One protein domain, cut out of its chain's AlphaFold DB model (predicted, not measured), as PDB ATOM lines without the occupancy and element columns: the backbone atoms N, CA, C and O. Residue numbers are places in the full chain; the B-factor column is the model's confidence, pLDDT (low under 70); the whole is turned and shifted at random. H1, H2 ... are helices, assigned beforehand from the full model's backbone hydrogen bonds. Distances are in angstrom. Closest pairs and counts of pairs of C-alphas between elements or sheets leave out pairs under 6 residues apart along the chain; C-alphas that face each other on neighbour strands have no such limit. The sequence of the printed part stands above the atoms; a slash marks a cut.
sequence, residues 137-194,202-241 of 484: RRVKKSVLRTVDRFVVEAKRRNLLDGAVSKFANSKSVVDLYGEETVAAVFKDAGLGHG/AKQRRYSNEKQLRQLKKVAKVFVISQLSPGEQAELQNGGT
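AT A GLANCE: This is residues 137 to 194 and 202 to 241 of the 484 residues of an uncharacterized protein of Sphaerulina musiva (strain SO2202) (UniProt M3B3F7). Two long helices, H4 and H1, cross at a steep angle; the short H3 packs on H4 near the crossing, H2 packs on H1, and H5 packs on H1 near its first residues. The long link of residues 157 to 172 loops round H1 on the side away from H3. The printed part has 98 residues with five named helices, H1 to H5 in chain order, and no named strand, an all helix domain. It is compact, with a radius of gyration of the C-alphas of 14.2 A and spans of 44 by 30 by 24 A.

HOW THE PARTS SIT: Begin at H4, residues 202 to 226, the longest helix. H1, residues 137 to 156, touches it with residues 143 to 151 alone, at a steep tilt of 47 degrees, opposite ways; look for their closest C-alphas, Val 147 and Ala 220, 5.7 A apart. At Ala 220 you also find H3, residues 179 to 188, touching H4, its closest C-alpha Val 185 at 6.3 A, at a steep tilt of 59 degrees. H2, residues 173 to 177, touches H1, closest at the C-alphas of Val 173 and Arg 149, 6.2 A. H5, residues 230 to 238, touches H1, about perpendicular at 76 degrees, closest at the C-alphas of Glu 232 and Val 139, 6.8 A. H3 and H5 are apart. In each of the five helices every O i to N i+4 pair is within hydrogen-bond range.

IN THESE COORDINATES: Find C-alpha 137 at (28.697, -24.681, -31.440); from there H1 runs 28.5 A to C-alpha 156. H4 runs 36.2 A from C-alpha 202 at (60.010, -26.437, -52.765). H3 covers 14.4 A, H5 12.1 A and H2 6.1 A; H5 ends at C-alpha 238, (28.934, -14.001, -26.340).

THE WHOLE: The C-alphas farthest apart are those of Ala 202 and Gly 231, 45.2 A. Residues 195 to 201 are not printed; C-alphas 194 and 202 are 19.4 A apart across this cut. Of the links printed whole, H1 to H2 is long. The model's pLDDT is under 70 at residues 168, 193 to 194 and 240 to 241.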
ATOM      1  N   ARG A 137      27.970 -23.578 -30.792       88.31
ATOM      2  CA  ARG A 137      28.697 -24.681 -31.440       88.31
ATOM      3  C   ARG A 137      28.189 -24.951 -32.853       88.31
ATOM      4  O   ARG A 137      29.007 -25.248 -33.727       88.31
ATOM      5  N   ARG A 138      26.874 -24.878 -33.073       93.38
ATOM      6  CA  ARG A 138      26.253 -25.064 -34.392       93.38
ATOM      7  C   ARG A 138      26.663 -23.939 -35.341       93.38
ATOM      8  O   ARG A 138      27.168 -24.252 -36.421       93.38
ATOM      9  N   VAL A 139      26.584 -22.680 -34.906       94.75
ATOM     10  CA  VAL A 139      26.989 -21.514 -35.710       94.75
ATOM     11  C   VAL A 139      28.485 -21.573 -36.034       94.75
ATOM     12  O   VAL A 139      28.859 -21.540 -37.206       94.75
ATOM     13  N   LYS A 140      29.366 -21.809 -35.045       93.06
ATOM     14  CA  LYS A 140      30.821 -21.954 -35.285       93.06
ATOM     15  C   LYS A 140      31.139 -23.061 -36.287       93.06
ATOM     16  O   LYS A 140      31.999 -22.891 -37.151       93.06
ATOM     17  N   LYS A 141      30.459 -24.206 -36.184       94.62
ATOM     18  CA  LYS A 141      30.642 -25.328 -37.112       94.62
ATOM     19  C   LYS A 141      30.137 -24.991 -38.516       94.62
ATOM     20  O   LYS A 141      30.768 -25.423 -39.478       94.62
ATOM     21  N   SER A 142      29.046 -24.234 -38.633       95.06
ATOM     22  CA  SER A 142      28.528 -23.737 -39.912       95.06
ATOM     23  C   SER A 142      29.534 -22.803 -40.588       95.06
ATOM     24  O   SER A 142      29.977 -23.091 -41.699       95.06
ATOM     25  N   VAL A 143      30.023 -21.787 -39.866       96.00
ATOM     26  CA  VAL A 143      31.038 -20.842 -40.366       96.00
ATOM     27  C   VAL A 143      32.288 -21.575 -40.847       96.00
ATOM     28  O   VAL A 143      32.753 -21.344 -41.959       96.00
ATOM     29  N   LEU A 144      32.822 -22.504 -40.046       95.31
ATOM     30  CA  LEU A 144      34.017 -23.267 -40.423       95.31
ATOM     31  C   LEU A 144      33.803 -24.117 -41.679       95.31
ATOM     32  O   LEU A 144      34.703 -24.193 -42.512       95.31
ATOM     33  N   ARG A 145      32.618 -24.722 -41.844       95.19
ATOM     34  CA  ARG A 145      32.277 -25.469 -43.064       95.19
ATOM     35  C   ARG A 145      32.272 -24.556 -44.283       95.19
ATOM     36  O   ARG A 145      32.842 -24.937 -45.298       95.19
ATOM     37  N   THR A 146      31.675 -23.371 -44.187       95.75
ATOM     38  CA  THR A 146      31.662 -22.406 -45.295       95.75
ATOM     39  C   THR A 146      33.073 -21.919 -45.627       95.75
ATOM     40  O   THR A 146      33.455 -21.923 -46.792       95.75
ATOM     41  N   VAL A 147      33.900 -21.616 -44.621       96.75
ATOM     42  CA  VAL A 147      35.316 -21.246 -44.814       96.75
ATOM     43  C   VAL A 147      36.110 -22.362 -45.499       96.75
ATOM     44  O   VAL A 147      36.905 -22.095 -46.399       96.75
ATOM     45  N   ASP A 148      35.899 -23.622 -45.117       95.50
ATOM     46  CA  ASP A 148      36.561 -24.745 -45.785       95.50
ATOM     47  C   ASP A 148      36.093 -24.902 -47.244       95.50
ATOM     48  O   ASP A 148      36.900 -25.289 -48.090       95.50
ATOM     49  N   ARG A 149      34.851 -24.526 -47.585       96.00
ATOM     50  CA  ARG A 149      34.404 -24.472 -48.988       96.00
ATOM     51  C   ARG A 149      35.135 -23.386 -49.789       96.00
ATOM     52  O   ARG A 149      35.518 -23.661 -50.921       96.00
ATOM     53  N   PHE A 150      35.420 -22.214 -49.207       97.00
ATOM     54  CA  PHE A 150      36.251 -21.186 -49.868       97.00
ATOM     55  C   PHE A 150      37.651 -21.723 -50.192       97.00
ATOM     56  O   PHE A 150      38.189 -21.467 -51.266       97.00
ATOM     57  N   VAL A 151      38.238 -22.523 -49.296       96.62
ATOM     58  CA  VAL A 151      39.540 -23.170 -49.537       96.62
ATOM     59  C   VAL A 151      39.471 -24.189 -50.673       96.62
ATOM     60  O   VAL A 151      40.423 -24.317 -51.442       96.62
ATOM     61  N   VAL A 152      38.373 -24.937 -50.777       95.56
ATOM     62  CA  VAL A 152      38.163 -25.903 -51.865       95.56
ATOM     63  C   VAL A 152      38.032 -25.185 -53.202       95.56
ATOM     64  O   VAL A 152      38.676 -25.609 -54.155       95.56
ATOM     65  N   GLU A 153      37.277 -24.086 -53.258       95.81
ATOM     66  CA  GLU A 153      37.164 -23.255 -54.463       95.81
ATOM     67  C   GLU A 153      38.506 -22.624 -54.857       95.81
ATOM     68  O   GLU A 153      38.911 -22.716 -56.014       95.81
ATOM     69  N   ALA A 154      39.283 -22.103 -53.901       95.81
ATOM     70  CA  ALA A 154      40.623 -21.588 -54.188       95.81
ATOM     71  C   ALA A 154      41.548 -22.665 -54.786       95.81
ATOM     72  O   ALA A 154      42.286 -22.401 -55.735       95.81
ATOM     73  N   LYS A 155      41.486 -23.904 -54.276       95.00
ATOM     74  CA  LYS A 155      42.225 -25.041 -54.853       95.00
ATOM     75  C   LYS A 155      41.701 -25.446 -56.227       95.00
ATOM     76  O   LYS A 155      42.493 -25.795 -57.090       95.00
ATOM     77  N   ARG A 156      40.382 -25.402 -56.437       94.31
ATOM     78  CA  ARG A 156      39.748 -25.712 -57.725       94.31
ATOM     79  C   ARG A 156      40.202 -24.745 -58.821       94.31
ATOM     80  O   ARG A 156      40.395 -25.172 -59.951       94.31
ATOM     81  N   ARG A 157      40.437 -23.480 -58.463       94.38
ATOM     82  CA  ARG A 157      41.001 -22.440 -59.340       94.38
ATOM     83  C   ARG A 157      42.530 -22.443 -59.418       94.38
ATOM     84  O   ARG A 157      43.103 -21.533 -60.001       94.38
ATOM     85  N   ASN A 158      43.195 -23.429 -58.813       93.19
ATOM     86  CA  ASN A 158      44.656 -23.518 -58.730       93.19
ATOM     87  C   ASN A 158      45.335 -22.298 -58.069       93.19
ATOM     88  O   ASN A 158      46.516 -22.052 -58.295       93.19
ATOM     89  N   LEU A 159      44.626 -21.553 -57.212       93.81
ATOM     90  CA  LEU A 159      45.202 -20.442 -56.437       93.81
ATOM     91  C   LEU A 159      46.002 -20.938 -55.220       93.81
ATOM     92  O   LEU A 159      46.794 -20.198 -54.643       93.81
ATOM     93  N   LEU A 160      45.776 -22.186 -54.803       93.25
ATOM     94  CA  LEU A 160      46.492 -22.845 -53.711       93.25
ATOM     95  C   LEU A 160      46.902 -24.258 -54.122       93.25
ATOM     96  O   LEU A 160      46.066 -25.039 -54.576       93.25
ATOM     97  N   ASP A 161      48.153 -24.626 -53.847       90.31
ATOM     98  CA  ASP A 161      48.620 -25.992 -54.082       90.31
ATOM     99  C   ASP A 161      47.916 -26.999 -53.161       90.31
ATOM    100  O   ASP A 161      47.842 -26.848 -51.933       90.31
ATOM    101  N   GLY A 162      47.483 -28.109 -53.749       88.69
ATOM    102  CA  GLY A 162      47.064 -29.297 -53.021       88.69
ATOM    103  C   GLY A 162      45.902 -30.017 -53.682       88.69
ATOM    104  O   GLY A 162      45.122 -29.434 -54.423       88.69
ATOM    105  N   ALA A 163      45.754 -31.301 -53.357       89.19
ATOM    106  CA  ALA A 163      44.631 -32.083 -53.852       89.19
ATOM    107  C   ALA A 163      43.297 -31.449 -53.416       89.19
ATOM    108  O   ALA A 163      43.106 -31.097 -52.239       89.19
ATOM    109  N   VAL A 164      42.385 -31.321 -54.380       87.19
ATOM    110  CA  VAL A 164      40.997 -30.927 -54.149       87.19
ATOM    111  C   VAL A 164      40.324 -32.069 -53.389       87.19
ATOM    112  O   VAL A 164      40.224 -33.195 -53.879       87.19
ATOM    113  N   SER A 165      39.902 -31.812 -52.153       83.00
ATOM    114  CA  SER A 165      39.107 -32.784 -51.406       83.00
ATOM    115  C   SER A 165      37.708 -32.836 -52.007       83.00
ATOM    116  O   SER A 165      37.043 -31.804 -52.091       83.00
ATOM    117  N   LYS A 166      37.250 -34.032 -52.384       79.06
ATOM    118  CA  LYS A 166      35.878 -34.255 -52.844       79.06
ATOM    119  C   LYS A 166      34.915 -34.023 -51.674       79.06
ATOM    120  O   LYS A 166      34.709 -34.918 -50.858       79.06
ATOM    121  N   PHE A 167      34.355 -32.822 -51.558       73.75
ATOM    122  CA  PHE A 167      33.186 -32.597 -50.714       73.75
ATOM    123  C   PHE A 167      31.963 -33.049 -51.508       73.75
ATOM    124  O   PHE A 167      31.532 -32.369 -52.433       73.75
ATOM    125  N   ALA A 168      31.460 -34.243 -51.198       60.44
ATOM    126  CA  ALA A 168      30.284 -34.784 -51.862       60.44
ATOM    127  C   ALA A 168      29.058 -33.892 -51.574       60.44
ATOM    128  O   ALA A 168      28.729 -33.644 -50.414       60.44
ATOM    129  N   ASN A 169      28.394 -33.431 -52.638       73.88
ATOM    130  CA  ASN A 169      27.039 -32.861 -52.655       73.88
ATOM    131  C   ASN A 169      26.768 -31.538 -51.912       73.88
ATOM    132  O   ASN A 169      25.609 -31.231 -51.636       73.88
ATOM    133  N   SER A 170      27.768 -30.711 -51.602       83.31
ATOM    134  CA  SER A 170      27.481 -29.349 -51.120       83.31
ATOM    135  C   SER A 170      27.446 -28.335 -52.261       83.31
ATOM    136  O   SER A 170      28.372 -28.335 -53.068       83.31
ATOM    137  N   LYS A 171      26.446 -27.436 -52.259       92.31
ATOM    138  CA  LYS A 171      26.408 -26.235 -53.117       92.31
ATOM    139  C   LYS A 171      27.761 -25.519 -53.087       92.31
ATOM    140  O   LYS A 171      28.367 -25.411 -52.007       92.31
ATOM    141  N   SER A 172      28.234 -25.084 -54.255       93.81
ATOM    142  CA  SER A 172      29.513 -24.387 -54.369       93.81
ATOM    143  C   SER A 172      29.444 -23.048 -53.621       93.81
ATOM    144  O   SER A 172      28.362 -22.539 -53.329       93.81
ATOM    145  N   VAL A 173      30.591 -22.481 -53.239       96.00
ATOM    146  CA  VAL A 173      30.595 -21.141 -52.611       96.00
ATOM    147  C   VAL A 173      30.139 -20.080 -53.605       96.00
ATOM    148  O   VAL A 173      29.459 -19.137 -53.212       96.00
ATOM    149  N   VAL A 174      30.473 -20.278 -54.881       96.50
ATOM    150  CA  VAL A 174      30.057 -19.415 -55.987       96.50
ATOM    151  C   VAL A 174      28.533 -19.405 -56.104       96.50
ATOM    152  O   VAL A 174      27.947 -18.336 -56.195       96.50
ATOM    153  N   ASP A 175      27.878 -20.562 -55.967       95.75
ATOM    154  CA  ASP A 175      26.408 -20.656 -56.011       95.75
ATOM    155  C   ASP A 175      25.741 -19.932 -54.829       95.75
ATOM    156  O   ASP A 175      24.572 -19.565 -54.904       95.75
ATOM    157  N   LEU A 176      26.448 -19.793 -53.700       95.38
ATOM    158  CA  LEU A 176      25.903 -19.206 -52.473       95.38
ATOM    159  C   LEU A 176      26.090 -17.692 -52.395       95.38
ATOM    160  O   LEU A 176      25.212 -17.016 -51.869       95.38
ATOM    161  N   TYR A 177      27.230 -17.177 -52.856       96.44
ATOM    162  CA  TYR A 177      27.604 -15.770 -52.673       96.44
ATOM    163  C   TYR A 177      27.841 -15.016 -53.990       96.44
ATOM    164  O   TYR A 177      28.009 -13.798 -53.962       96.44
ATOM    165  N   GLY A 178      27.846 -15.702 -55.134       97.56
ATOM    166  CA  GLY A 178      28.194 -15.131 -56.433       97.56
ATOM    167  C   GLY A 178      29.699 -15.149 -56.719       97.56
ATOM    168  O   GLY A 178      30.536 -15.258 -55.824       97.56
ATOM    169  N   GLU A 179      30.050 -15.052 -57.999       96.94
ATOM    170  CA  GLU A 179      31.436 -15.125 -58.475       96.94
ATOM    171  C   GLU A 179      32.277 -13.921 -58.023       96.94
ATOM    172  O   GLU A 179      33.413 -14.075 -57.569       96.94
ATOM    173  N   GLU A 180      31.695 -12.724 -58.086       96.81
ATOM    174  CA  GLU A 180      32.374 -11.464 -57.777       96.81
ATOM    175  C   GLU A 180      32.791 -11.369 -56.307       96.81
ATOM    176  O   GLU A 180      33.910 -10.965 -55.991       96.81
ATOM    177  N   THR A 181      31.924 -11.809 -55.391       97.12
ATOM    178  CA  THR A 181      32.214 -11.780 -53.952       97.12
ATOM    179  C   THR A 181      33.310 -12.780 -53.587       97.12
ATOM    180  O   THR A 181      34.202 -12.468 -52.797       97.12
ATOM    181  N   VAL A 182      33.300 -13.967 -54.201       97.38
ATOM    182  CA  VAL A 182      34.346 -14.978 -54.013       97.38
ATOM    183  C   VAL A 182      35.686 -14.462 -54.534       97.38
ATOM    184  O   VAL A 182      36.703 -14.599 -53.847       97.38
ATOM    185  N   ALA A 183      35.689 -13.809 -55.698       96.25
ATOM    186  CA  ALA A 183      36.878 -13.171 -56.248       96.25
ATOM    187  C   ALA A 183      37.403 -12.043 -55.341       96.25
ATOM    188  O   ALA A 183      38.613 -11.968 -55.116       96.25
ATOM    189  N   ALA A 184      36.522 -11.221 -54.760       96.88
ATOM    190  CA  ALA A 184      36.896 -10.176 -53.805       96.88
ATOM    191  C   ALA A 184      37.554 -10.761 -52.541       96.88
ATOM    192  O   ALA A 184      38.652 -10.347 -52.173       96.88
ATOM    193  N   VAL A 185      36.969 -11.808 -51.946       97.38
ATOM    194  CA  VAL A 185      37.549 -12.506 -50.780       97.38
ATOM    195  C   VAL A 185      38.928 -13.097 -51.102       97.38
ATOM    196  O   VAL A 185      39.828 -13.084 -50.258       97.38
ATOM    197  N   PHE A 186      39.129 -13.617 -52.317       96.94
ATOM    198  CA  PHE A 186      40.438 -14.112 -52.753       96.94
ATOM    199  C   PHE A 186      41.445 -12.981 -52.962       96.94
ATOM    200  O   PHE A 186      42.590 -13.108 -52.522       96.94
ATOM    201  N   LYS A 187      41.024 -11.858 -53.548       96.12
ATOM    202  CA  LYS A 187      41.857 -10.662 -53.712       96.12
ATOM    203  C   LYS A 187      42.324 -10.118 -52.359       96.12
ATOM    204  O   LYS A 187      43.525  -9.925 -52.177       96.12
ATOM    205  N   ASP A 188      41.419  -9.996 -51.393       96.31
ATOM    206  CA  ASP A 188      41.718  -9.539 -50.028       96.31
ATOM    207  C   ASP A 188      42.651 -10.501 -49.278       96.31
ATOM    208  O   ASP A 188      43.474 -10.094 -48.456       96.31
ATOM    209  N   ALA A 189      42.580 -11.798 -49.591       96.06
ATOM    210  CA  ALA A 189      43.507 -12.803 -49.078       96.06
ATOM    211  C   ALA A 189      44.887 -12.796 -49.772       96.06
ATOM    212  O   ALA A 189      45.767 -13.569 -49.377       96.06
ATOM    213  N   GLY A 190      45.090 -11.956 -50.795       94.94
ATOM    214  CA  GLY A 190      46.312 -11.905 -51.602       94.94
ATOM    215  C   GLY A 190      46.446 -13.061 -52.600       94.94
ATOM    216  O   GLY A 190      47.560 -13.421 -52.982       94.94
ATOM    217  N   LEU A 191      45.329 -13.674 -52.998       93.44
ATOM    218  CA  LEU A 191      45.242 -14.731 -54.008       93.44
ATOM    219  C   LEU A 191      44.758 -14.136 -55.341       93.44
ATOM    220  O   LEU A 191      43.616 -14.329 -55.752       93.44
ATOM    221  N   GLY A 192      45.623 -13.369 -56.005       86.00
ATOM    222  CA  GLY A 192      45.355 -12.821 -57.340       86.00
ATOM    223  C   GLY A 192      45.672 -13.817 -58.463       86.00
ATOM    224  O   GLY A 192      46.564 -14.651 -58.320       86.00
ATOM    225  N   HIS A 193      44.989 -13.692 -59.606       69.44
ATOM    226  CA  HIS A 193      45.140 -14.556 -60.797       69.44
ATOM    227  C   HIS A 193      46.475 -14.394 -61.564       69.44
ATOM    228  O   HIS A 193      46.607 -14.880 -62.678       69.44
ATOM    229  N   GLY A 194      47.484 -13.741 -60.984       64.50
ATOM    230  CA  GLY A 194      48.728 -13.382 -61.680       64.50
ATOM    231  C   GLY A 194      49.998 -13.599 -60.866       64.50
ATOM    232  O   GLY A 194      51.024 -12.999 -61.169       64.50
ATOM    233  N   ALA A 202      61.230 -25.729 -53.178       89.50
ATOM    234  CA  ALA A 202      60.010 -26.437 -52.765       89.50
ATOM    235  C   ALA A 202      59.619 -26.205 -51.288       89.50
ATOM    236  O   ALA A 202      58.446 -26.280 -50.921       89.50
ATOM    237  N   LYS A 203      60.596 -25.920 -50.417       89.12
ATOM    238  CA  LYS A 203      60.356 -25.624 -48.999       89.12
ATOM    239  C   LYS A 203      59.759 -24.229 -48.798       89.12
ATOM    240  O   LYS A 203      58.866 -24.073 -47.970       89.12
ATOM    241  N   GLN A 204      60.227 -23.250 -49.567       88.62
ATOM    242  CA  GLN A 204      59.714 -21.883 -49.546       88.62
ATOM    243  C   GLN A 204      58.293 -21.826 -50.109       88.62
ATOM    244  O   GLN A 204      57.436 -21.234 -49.463       88.62
ATOM    245  N   ARG A 205      58.019 -22.563 -51.197       87.88
ATOM    246  CA  ARG A 205      56.662 -22.733 -51.748       87.88
ATOM    247  C   ARG A 205      55.675 -23.296 -50.722       87.88
ATOM    248  O   ARG A 205      54.595 -22.761 -50.520       87.88
ATOM    249  N   ARG A 206      56.059 -24.341 -49.977       88.75
ATOM    250  CA  ARG A 206      55.199 -24.888 -48.906       88.75
ATOM    251  C   ARG A 206      54.879 -23.856 -47.826       88.75
ATOM    252  O   ARG A 206      53.749 -23.810 -47.355       88.75
ATOM    253  N   TYR A 207      55.866 -23.051 -47.438       92.69
ATOM    254  CA  TYR A 207      55.683 -22.022 -46.419       92.69
ATOM    255  C   TYR A 207      54.807 -20.865 -46.917       92.69
ATOM    256  O   TYR A 207      53.917 -20.426 -46.189       92.69
ATOM    257  N   SER A 208      55.006 -20.399 -48.156       90.25
ATOM    258  CA  SER A 208      54.153 -19.371 -48.763       90.25
ATOM    259  C   SER A 208      52.714 -19.855 -48.916       90.25
ATOM    260  O   SER A 208      51.802 -19.144 -48.502       90.25
ATOM    261  N   ASN A 209      52.512 -21.093 -49.375       91.62
ATOM    262  CA  ASN A 209      51.180 -21.679 -49.531       91.62
ATOM    263  C   ASN A 209      50.466 -21.843 -48.185       91.62
ATOM    264  O   ASN A 209      49.280 -21.543 -48.068       91.62
ATOM    265  N   GLU A 210      51.171 -22.288 -47.139       94.00
ATOM    266  CA  GLU A 210      50.592 -22.375 -45.795       94.00
ATOM    267  C   GLU A 210      50.219 -20.985 -45.257       94.00
ATOM    268  O   GLU A 210      49.163 -20.820 -44.639       94.00
ATOM    269  N   LYS A 211      51.050 -19.970 -45.523       94.25
ATOM    270  CA  LYS A 211      50.771 -18.580 -45.148       94.25
ATOM    271  C   LYS A 211      49.536 -18.042 -45.878       94.25
ATOM    272  O   LYS A 211      48.649 -17.507 -45.215       94.25
ATOM    273  N   GLN A 212      49.442 -18.230 -47.194       94.44
ATOM    274  CA  GLN A 212      48.283 -17.830 -48.002       94.44
ATOM    275  C   GLN A 212      47.008 -18.556 -47.563       94.44
ATOM    276  O   GLN A 212      45.981 -17.919 -47.358       94.44
ATOM    277  N   LEU A 213      47.078 -19.865 -47.291       95.50
ATOM    278  CA  LEU A 213      45.949 -20.635 -46.764       95.50
ATOM    279  C   LEU A 213      45.446 -20.078 -45.423       95.50
ATOM    280  O   LEU A 213      44.238 -19.993 -45.198       95.50
ATOM    281  N   ARG A 214      46.357 -19.700 -44.516       95.00
ATOM    282  CA  ARG A 214      45.985 -19.083 -43.232       95.00
ATOM    283  C   ARG A 214      45.316 -17.726 -43.437       95.00
ATOM    284  O   ARG A 214      44.337 -17.456 -42.745       95.00
ATOM    285  N   GLN A 215      45.816 -16.902 -44.358       95.50
ATOM    286  CA  GLN A 215      45.202 -15.607 -44.664       95.50
ATOM    287  C   GLN A 215      43.824 -15.773 -45.300       95.50
ATOM    288  O   GLN A 215      42.867 -15.192 -44.798       95.50
ATOM    289  N   LEU A 216      43.678 -16.670 -46.278       96.88
ATOM    290  CA  LEU A 216      42.384 -16.999 -46.874       96.88
ATOM    291  C   LEU A 216      41.365 -17.428 -45.816       96.88
ATOM    292  O   LEU A 216      40.254 -16.911 -45.782       96.88
ATOM    293  N   LYS A 217      41.744 -18.328 -44.899       96.75
ATOM    294  CA  LYS A 217      40.848 -18.754 -43.813       96.75
ATOM    295  C   LYS A 217      40.447 -17.608 -42.885       96.75
ATOM    296  O   LYS A 217      39.333 -17.632 -42.370       96.75
ATOM    297  N   LYS A 218      41.333 -16.637 -42.640       95.69
ATOM    298  CA  LYS A 218      41.024 -15.456 -41.821       95.69
ATOM    299  C   LYS A 218      40.030 -14.543 -42.535       95.69
ATOM    300  O   LYS A 218      38.977 -14.275 -41.967       95.69
ATOM    301  N   VAL A 219      40.335 -14.137 -43.767       97.06
ATOM    302  CA  VAL A 219      39.493 -13.231 -44.567       97.06
ATOM    303  C   VAL A 219      38.124 -13.858 -44.829       97.06
ATOM    304  O   VAL A 219      37.104 -13.263 -44.493       97.06
ATOM    305  N   ALA A 220      38.083 -15.111 -45.294       96.94
ATOM    306  CA  ALA A 220      36.829 -15.824 -45.525       96.94
ATOM    307  C   ALA A 220      36.004 -15.978 -44.239       96.94
ATOM    308  O   ALA A 220      34.781 -15.901 -44.277       96.94
ATOM    309  N   LYS A 221      36.642 -16.174 -43.076       96.75
ATOM    310  CA  LYS A 221      35.921 -16.244 -41.798       96.75
ATOM    311  C   LYS A 221      35.284 -14.902 -41.437       96.75
ATOM    312  O   LYS A 221      34.148 -14.910 -40.980       96.75
ATOM    313  N   VAL A 222      35.997 -13.790 -41.618       95.81
ATOM    314  CA  VAL A 222      35.459 -12.441 -41.368       95.81
ATOM    315  C   VAL A 222      34.266 -12.175 -42.284       95.81
ATOM    316  O   VAL A 222      33.201 -11.823 -41.785       95.81
ATOM    317  N   PHE A 223      34.408 -12.460 -43.581       97.38
ATOM    318  CA  PHE A 223      33.326 -12.330 -44.557       97.38
ATOM    319  C   PHE A 223      32.110 -13.199 -44.208       97.38
ATOM    320  O   PHE A 223      30.986 -12.719 -44.167       97.38
ATOM    321  N   VAL A 224      32.302 -14.485 -43.896       97.06
ATOM    322  CA  VAL A 224      31.169 -15.360 -43.548       97.06
ATOM    323  C   VAL A 224      30.468 -14.875 -42.278       97.06
ATOM    324  O   VAL A 224      29.248 -14.957 -42.206       97.06
ATOM    325  N   ILE A 225      31.208 -14.355 -41.292       95.50
ATOM    326  CA  ILE A 225      30.613 -13.795 -40.070       95.50
ATOM    327  C   ILE A 225      29.797 -12.534 -40.375       95.50
ATOM    328  O   ILE A 225      28.722 -12.391 -39.801       95.50
ATOM    329  N   SER A 226      30.246 -11.659 -41.282       95.94
ATOM    330  CA  SER A 226      29.488 -10.450 -41.643       95.94
ATOM    331  C   SER A 226      28.187 -10.755 -42.391       95.94
ATOM    332  O   SER A 226      27.283  -9.931 -42.375       95.94
ATOM    333  N   GLN A 227      28.083 -11.931 -43.019       97.06
ATOM    334  CA  GLN A 227      26.862 -12.404 -43.686       97.06
ATOM    335  C   GLN A 227      25.875 -13.116 -42.742       97.06
ATOM    336  O   GLN A 227      24.770 -13.457 -43.158       97.06
ATOM    337  N   LEU A 228      26.260 -13.392 -41.490       96.38
ATOM    338  CA  LEU A 228      25.353 -13.994 -40.507       96.38
ATOM    339  C   LEU A 228      24.336 -12.974 -39.998       96.38
ATOM    340  O   LEU A 228      24.623 -11.778 -39.937       96.38
ATOM    341  N   SER A 229      23.184 -13.464 -39.542       96.56
ATOM    342  CA  SER A 229      22.188 -12.607 -38.893       96.56
ATOM    343  C   SER A 229      22.746 -11.974 -37.603       96.56
ATOM    344  O   SER A 229      23.579 -12.592 -36.930       96.56
ATOM    345  N   PRO A 230      22.278 -10.781 -37.185       96.19
ATOM    346  CA  PRO A 230      22.758 -10.129 -35.960       96.19
ATOM    347  C   PRO A 230      22.644 -11.010 -34.705       96.19
ATOM    348  O   PRO A 230      23.521 -10.977 -33.843       96.19
ATOM    349  N   GLY A 231      21.609 -11.858 -34.626       94.69
ATOM    350  CA  GLY A 231      21.441 -12.829 -33.539       94.69
ATOM    351  C   GLY A 231      22.544 -13.891 -33.510       94.69
ATOM    352  O   GLY A 231      23.141 -14.140 -32.465       94.69
ATOM    353  N   GLU A 232      22.893 -14.465 -34.663       94.00
ATOM    354  CA  GLU A 232      23.995 -15.431 -34.774       94.00
ATOM    355  C   GLU A 232      25.365 -14.782 -34.524       94.00
ATOM    356  O   GLU A 232      26.253 -15.400 -33.926       94.00
ATOM    357  N   GLN A 233      25.546 -13.527 -34.950       94.00
ATOM    358  CA  GLN A 233      26.749 -12.752 -34.640       94.00
ATOM    359  C   GLN A 233      26.884 -12.535 -33.125       94.00
ATOM    360  O   GLN A 233      27.963 -12.769 -32.570       94.00
ATOM    361  N   ALA A 234      25.793 -12.175 -32.442       91.25
ATOM    362  CA  ALA A 234      25.764 -12.029 -30.990       91.25
ATOM    363  C   ALA A 234      26.062 -13.358 -30.274       91.25
ATOM    364  O   ALA A 234      26.852 -13.380 -29.330       91.25
ATOM    365  N   GLU A 235      25.526 -14.489 -30.749       91.00
ATOM    366  CA  GLU A 235      25.866 -15.816 -30.209       91.00
ATOM    367  C   GLU A 235      27.368 -16.127 -30.317       91.00
ATOM    368  O   GLU A 235      27.974 -16.655 -29.377       91.00
ATOM    369  N   LEU A 236      27.998 -15.781 -31.446       89.75
ATOM    370  CA  LEU A 236      29.437 -15.975 -31.646       89.75
ATOM    371  C   LEU A 236      30.288 -15.091 -30.733       89.75
ATOM    372  O   LEU A 236      31.315 -15.565 -30.230       89.75
ATOM    373  N   GLN A 237      29.874 -13.839 -30.530       88.31
ATOM    374  CA  GLN A 237      30.559 -12.887 -29.657       88.31
ATOM    375  C   GLN A 237      30.428 -13.302 -28.186       88.31
ATOM    376  O   GLN A 237      31.439 -13.464 -27.500       88.31
ATOM    377  N   ASN A 238      29.214 -13.613 -27.726       83.44
ATOM    378  CA  ASN A 238      28.934 -14.001 -26.340       83.44
ATOM    379  C   ASN A 238      29.640 -15.304 -25.926       83.44
ATOM    380  O   ASN A 238      30.054 -15.463 -24.777       83.44
ATOM    381  N   GLY A 239      29.831 -16.230 -26.867       73.88
ATOM    382  CA  GLY A 239      30.547 -17.483 -26.626       73.88
ATOM    383  C   GLY A 239      32.082 -17.386 -26.637       73.88
ATOM    384  O   GLY A 239      32.766 -18.337 -26.245       73.88
ATOM    385  N   GLY A 240      32.653 -16.276 -27.122       61.25
ATOM    386  CA  GLY A 240      34.101 -16.111 -27.324       61.25
ATOM    387  C   GLY A 240      34.846 -15.352 -26.221       61.25
ATOM    388  O   GLY A 240      36.056 -15.526 -26.071       61.25
ATOM    389  N   THR A 241      34.157 -14.536 -25.424       52.75
ATOM    390  CA  THR A 241      34.807 -13.428 -24.701       52.75
ATOM    391  C   THR A 241      35.604 -13.800 -23.450       52.75
ATOM    392  O   THR A 241      36.429 -13.001 -23.022       52.75
TER     393      THR A 241